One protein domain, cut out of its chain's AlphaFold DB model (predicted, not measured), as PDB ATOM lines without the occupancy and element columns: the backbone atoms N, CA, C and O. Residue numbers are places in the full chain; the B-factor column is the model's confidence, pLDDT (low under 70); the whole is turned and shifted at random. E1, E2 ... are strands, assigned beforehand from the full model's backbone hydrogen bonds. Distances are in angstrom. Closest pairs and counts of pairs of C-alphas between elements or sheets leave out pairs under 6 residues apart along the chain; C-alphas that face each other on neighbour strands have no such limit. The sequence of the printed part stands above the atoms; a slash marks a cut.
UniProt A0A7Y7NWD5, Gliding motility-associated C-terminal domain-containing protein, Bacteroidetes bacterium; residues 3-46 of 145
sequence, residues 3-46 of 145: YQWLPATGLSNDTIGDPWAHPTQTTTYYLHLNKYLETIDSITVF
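AT A GLANCE: This is residues 3 to 46 of the 145 residues of the protein "Gliding motility-associated C-terminal domain-containing protein" of Bacteroidetes bacterium (UniProt A0A7Y7NWD5). A long, narrow hairpin of two strands, E2 and E3, has the short strand E1 alongside E2, and a long loop, residues 7 to 26, folds back on E1's side of this small sheet. The tight turn of residues 35 to 37 makes one end of the rod, and the loop reaches the other end at Thr 24. The printed part has 44 residues, no named helix and three named strands in the order E1, E2, E3 along the chain; they also stand in that order across the sheet, antiparallel. The class is all strand, though just 20 of the 44 residues are in named elements. The whole is compact, with a radius of gyration of the C-alphas of 10.3 A and spans of 34 by 16 by 13 A.

IN THESE COORDINATES: Find C-alpha 27 at (192.708, 145.602, 150.989); from there E2, residues 27 to 34, runs 22.6 A to C-alpha 34. E3, residues 38 to 45, runs 23.1 A and ends at C-alpha 45, at (188.325, 146.330, 154.064). Look back to C-alpha 3 at (182.237, 152.720, 137.756) for E1, residues 3 to 6, 10.2 A long.

HOW THE PARTS SIT: Begin at E2, the inner strand. It forms a hairpin with E3, antiparallel at 158 degrees; C-alphas 28 and 44 face each other at 4.1 A, and N 31 and O 41 are within hydrogen-bond range at 2.8 A. E1 and E2 are also a hairpin, antiparallel at 153 degrees; C-alphas 5 and 31 face each other at 4.6 A, and N 30 and O 6 are within hydrogen-bond range at 2.8 A. E1, E2 and E3 form a meander, each strand the antiparallel neighbour of the one before, with E1 and E3 as edge strands.

THE WHOLE: The two C-alphas farthest apart are those of Thr 24 and Tyr 36, at 34.1 A. The link from E1 to E2 is long, with 20 residues, and the link from E2 to E3 is tight, with 3. The printed part has no cut. Its mean pLDDT is 94.3, and no printed residue is under 70.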
ATOM      1  N   TYR A   3     181.568 153.118 136.524       94.19
ATOM      2  CA  TYR A   3     182.237 152.720 137.756       94.19
ATOM      3  C   TYR A   3     183.414 151.830 137.384       94.19
ATOM      4  O   TYR A   3     183.294 151.013 136.474       94.19
ATOM      5  N   GLN A   4     184.529 151.994 138.084       96.38
ATOM      6  CA  GLN A   4     185.651 151.074 138.014       96.38
ATOM      7  C   GLN A   4     186.315 151.001 139.386       96.38
ATOM      8  O   GLN A   4     186.811 152.007 139.888       96.38
ATOM      9  N   TRP A   5     186.338 149.819 139.986       97.00
ATOM     10  CA  TRP A   5     187.013 149.548 141.247       97.00
ATOM     11  C   TRP A   5     188.366 148.883 141.004       97.00
ATOM     12  O   TRP A   5     188.489 148.003 140.152       97.00
ATOM     13  N   LEU A   6     189.389 149.286 141.758       96.31
ATOM     14  CA  LEU A   6     190.722 148.683 141.709       96.31
ATOM     15  C   LEU A   6     191.288 148.477 143.126       96.31
ATOM     16  O   LEU A   6     191.197 149.396 143.938       96.31
ATOM     17  N   PRO A   7     191.908 147.321 143.433       97.31
ATOM     18  CA  PRO A   7     192.017 146.131 142.580       97.31
ATOM     19  C   PRO A   7     190.662 145.416 142.403       97.31
ATOM     20  O   PRO A   7     189.795 145.514 143.257       97.31
ATOM     21  N   ALA A   8     190.480 144.654 141.320       96.31
ATOM     22  CA  ALA A   8     189.258 143.856 141.124       96.31
ATOM     23  C   ALA A   8     189.217 142.587 142.005       96.31
ATOM     24  O   ALA A   8     188.163 141.988 142.216       96.31
ATOM     25  N   THR A   9     190.368 142.155 142.528       96.44
ATOM     26  CA  THR A   9     190.498 140.928 143.321       96.44
ATOM     27  C   THR A   9     189.602 140.959 144.557       96.44
ATOM     28  O   THR A   9     189.642 141.900 145.348       96.44
ATOM     29  N   GLY A  10     188.820 139.898 144.750       94.19
ATOM     30  CA  GLY A  10     187.891 139.786 145.872       94.19
ATOM     31  C   GLY A  10     186.588 140.568 145.689       94.19
ATOM     32  O   GLY A  10     185.737 140.476 146.563       94.19
ATOM     33  N   LEU A  11     186.388 141.296 144.584       97.12
ATOM     34  CA  LEU A  11     185.107 141.933 144.270       97.12
ATOM     35  C   LEU A  11     184.216 141.005 143.441       97.12
ATOM     36  O   LEU A  11     184.697 140.241 142.607       97.12
ATOM     37  N   SER A  12     182.899 141.101 143.629       97.25
ATOM     38  CA  SER A  12     181.927 140.375 142.804       97.25
ATOM     39  C   SER A  12     181.848 140.900 141.368       97.25
ATOM     40  O   SER A  12     181.568 140.131 140.452       97.25
ATOM     41  N   ASN A  13     182.036 142.210 141.178       96.56
ATOM     42  CA  ASN A  13     182.080 142.888 139.882       96.56
ATOM     43  C   ASN A  13     182.703 144.280 140.064       96.56
ATOM     44  O   ASN A  13     182.185 145.092 140.816       96.56
ATOM     45  N   ASP A  14     183.791 144.589 139.378       96.75
ATOM     46  CA  ASP A  14     184.528 145.846 139.523       96.75
ATOM     47  C   ASP A  14     183.920 147.040 138.762       96.75
ATOM     48  O   ASP A  14     184.411 148.155 138.898       96.75
ATOM     49  N   THR A  15     182.830 146.855 138.011       96.19
ATOM     50  CA  THR A  15     182.223 147.891 137.145       96.19
ATOM     51  C   THR A  15     180.833 148.371 137.586       96.19
ATOM     52  O   THR A  15     180.161 149.110 136.859       96.19
ATOM     53  N   ILE A  16     180.389 147.985 138.787       95.44
ATOM     54  CA  ILE A  16     179.105 148.400 139.381       95.44
ATOM     55  C   ILE A  16     179.306 149.325 140.590       95.44
ATOM     56  O   ILE A  16     180.402 149.429 141.142       95.44
ATOM     57  N   GLY A  17     178.244 150.017 141.004       92.81
ATOM     58  CA  GLY A  17     178.305 150.960 142.126       92.81
ATOM     59  C   GLY A  17     178.432 150.299 143.503       92.81
ATOM     60  O   GLY A  17     178.961 150.921 144.417       92.81
ATOM     61  N   ASP A  18     177.973 149.055 143.641       93.88
ATOM     62  CA  ASP A  18     177.791 148.337 144.906       93.88
ATOM     63  C   ASP A  18     178.296 146.876 144.853       93.88
ATOM     64  O   ASP A  18     177.531 145.927 145.051       93.88
ATOM     65  N   PRO A  19     179.593 146.643 144.582       96.25
ATOM     66  CA  PRO A  19     180.141 145.294 144.594       96.25
ATOM     67  C   PRO A  19     180.188 144.684 145.992       96.25
ATOM     68  O   PRO A  19     180.406 145.363 146.993       96.25
ATOM     69  N   TRP A  20     180.089 143.358 146.047       96.62
ATOM     70  CA  TRP A  20     180.391 142.600 147.254       96.62
ATOM     71  C   TRP A  20     181.901 142.376 147.334       96.62
ATOM     72  O   TRP A  20     182.486 141.840 146.391       96.62
ATOM     73  N   ALA A  21     182.520 142.746 148.454       96.12
ATOM     74  CA  ALA A  21     183.954 142.589 148.687       96.12
ATOM     75  C   ALA A  21     184.244 141.432 149.659       96.12
ATOM     76  O   ALA A  21     183.770 141.423 150.793       96.12
ATOM     77  N   HIS A  22     185.068 140.485 149.217       95.00
ATOM     78  CA  HIS A  22     185.570 139.332 149.967       95.00
ATOM     79  C   HIS A  22     187.092 139.161 149.766       95.00
ATOM     80  O   HIS A  22     187.538 138.132 149.249       95.00
ATOM     81  N   PRO A  23     187.924 140.166 150.100       95.62
ATOM     82  CA  PRO A  23     189.370 140.013 150.014       95.62
ATOM     83  C   PRO A  23     189.890 139.009 151.052       95.62
ATOM     84  O   PRO A  23     189.330 138.862 152.136       95.62
ATOM     85  N   THR A  24     191.000 138.340 150.740       92.19
ATOM     86  CA  THR A  24     191.680 137.409 151.662       92.19
ATOM     87  C   THR A  24     192.704 138.091 152.568       92.19
ATOM     88  O   THR A  24     193.182 137.483 153.519       92.19
ATOM     89  N   GLN A  25     193.045 139.349 152.287       92.19
ATOM     90  CA  GLN A  25     193.951 140.186 153.074       92.19
ATOM     91  C   GLN A  25     193.383 141.602 153.160       92.19
ATOM     92  O   GLN A  25     192.583 142.000 152.312       92.19
ATOM     93  N   THR A  26     193.799 142.378 154.166       95.25
ATOM     94  CA  THR A  26     193.372 143.779 154.289       95.25
ATOM     95  C   THR A  26     193.674 144.525 152.992       95.25
ATOM     96  O   THR A  26     194.825 144.589 152.569       95.25
ATOM     97  N   THR A  27     192.630 145.046 152.345       96.56
ATOM     98  CA  THR A  27     192.708 145.602 150.989       96.56
ATOM     99  C   THR A  27     192.030 146.963 150.942       96.56
ATOM    100  O   THR A  27     190.904 147.119 151.417       96.56
ATOM    101  N   THR A  28     192.709 147.944 150.348       97.69
ATOM    102  CA  THR A  28     192.117 149.241 150.005       97.69
ATOM    103  C   THR A  28     191.675 149.206 148.550       97.69
ATOM    104  O   THR A  28     192.494 148.974 147.662       97.69
ATOM    105  N   TYR A  29     190.385 149.433 148.323       97.69
ATOM    106  CA  TYR A  29     189.782 149.563 147.004       97.69
ATOM    107  C   TYR A  29     189.602 151.037 146.655       97.69
ATOM    108  O   TYR A  29     189.163 151.823 147.493       97.69
ATOM    109  N   TYR A  30     189.898 151.395 145.410       96.69
ATOM    110  CA  TYR A  30     189.719 152.728 144.847       96.69
ATOM    111  C   TYR A  30     188.597 152.693 143.812       96.69
ATOM    112  O   TYR A  30     188.661 151.900 142.873       96.69
ATOM    113  N   LEU A  31     187.583 153.541 143.974       95.75
ATOM    114  CA  LEU A  31     186.514 153.749 143.003       95.75
ATOM    115  C   LEU A  31     186.877 154.905 142.083       95.75
ATOM    116  O   LEU A  31     186.928 156.044 142.529       95.75
ATOM    117  N   HIS A  32     187.021 154.627 140.794       94.88
ATOM    118  CA  HIS A  32     187.042 155.628 139.737       94.88
ATOM    119  C   HIS A  32     185.617 155.809 139.202       94.88
ATOM    120  O   HIS A  32     185.034 154.903 138.600       94.88
ATOM    121  N   LEU A  33     185.045 156.989 139.425       92.81
ATOM    122  CA  LEU A  33     183.745 157.386 138.899       92.81
ATOM    123  C   LEU A  33     183.949 158.368 137.745       92.81
ATOM    124  O   LEU A  33     184.555 159.424 137.925       92.81
ATOM    125  N   ASN A  34     183.375 158.071 136.579       88.81
ATOM    126  CA  ASN A  34     183.337 159.021 135.469       88.81
ATOM    127  C   ASN A  34     181.886 159.307 135.042       88.81
ATOM    128  O   ASN A  34     181.116 158.422 134.650       88.81
ATOM    129  N   LYS A  35     181.481 160.573 135.178       80.38
ATOM    130  CA  LYS A  35     180.195 161.101 134.680       80.38
ATOM    131  C   LYS A  35     180.408 162.274 133.727       80.38
ATOM    132  O   LYS A  35     179.749 162.338 132.697       80.38
ATOM    133  N   TYR A  36     181.305 163.179 134.113       81.88
ATOM    134  CA  TYR A  36     181.706 164.377 133.366       81.88
ATOM    135  C   TYR A  36     183.181 164.717 133.628       81.88
ATOM    136  O   TYR A  36     183.880 165.157 132.724       81.88
ATOM    137  N   LEU A  37     183.644 164.483 134.860       85.44
ATOM    138  CA  LEU A  37     185.040 164.506 135.287       85.44
ATOM    139  C   LEU A  37     185.340 163.207 136.037       85.44
ATOM    140  O   LEU A  37     184.424 162.595 136.598       85.44
ATOM    141  N   GLU A  38     186.607 162.801 136.034       87.88
ATOM    142  CA  GLU A  38     187.078 161.678 136.840       87.88
ATOM    143  C   GLU A  38     187.128 162.089 138.313       87.88
ATOM    144  O   GLU A  38     187.646 163.147 138.672       87.88
ATOM    145  N   THR A  39     186.548 161.263 139.175       92.81
ATOM    146  CA  THR A  39     186.636 161.400 140.630       92.81
ATOM    147  C   THR A  39     187.045 160.060 141.205       92.81
ATOM    148  O   THR A  39     186.538 159.027 140.766       92.81
ATOM    149  N   ILE A  40     187.957 160.087 142.175       94.06
ATOM    150  CA  ILE A  40     188.447 158.891 142.854       94.06
ATOM    151  C   ILE A  40     188.059 158.974 144.326       94.06
ATOM    152  O   ILE A  40     188.276 160.005 144.961       94.06
ATOM    153  N   ASP A  41     187.505 157.888 144.851       95.00
ATOM    154  CA  ASP A  41     187.278 157.681 146.282       95.00
ATOM    155  C   ASP A  41     187.820 156.306 146.697       95.00
ATOM    156  O   ASP A  41     188.193 155.504 145.838       95.00
ATOM    157  N   SER A  42     187.908 156.015 147.992       95.88
ATOM    158  CA  SER A  42     188.468 154.749 148.466       95.88
ATOM    159  C   SER A  42     187.783 154.192 149.706       95.88
ATOM    160  O   SER A  42     187.241 154.927 150.527       95.88
ATOM    161  N   ILE A  43     187.863 152.871 149.863       96.19
ATOM    162  CA  ILE A  43     187.426 152.152 151.059       96.19
ATOM    163  C   ILE A  43     188.443 151.071 151.425       96.19
ATOM    164  O   ILE A  43     188.948 150.359 150.559       96.19
ATOM    165  N   THR A  44     188.725 150.918 152.717       97.06
ATOM    166  CA  THR A  44     189.583 149.841 153.226       97.06
ATOM    167  C   THR A  44     188.740 148.765 153.894       97.06
ATOM    168  O   THR A  44     187.996 149.040 154.834       97.06
ATOM    169  N   VAL A  45     188.894 147.524 153.430       95.25
ATOM    170  CA  VAL A  45     188.325 146.330 154.064       95.25
ATOM    171  C   VAL A  45     189.415 145.673 154.898       95.25
ATOM    172  O   VAL A  45     190.392 145.157 154.355       95.25
ATOM    173  N   PHE A  46     189.250 145.695 156.221       93.50
ATOM    174  CA  PHE A  46     190.167 145.039 157.148       93.50
ATOM    175  C   PHE A  46     189.845 143.551 157.249       93.50
ATOM    176  O   PHE A  46     188.751 143.167 157.664       93.50
TER     177      PHE A  46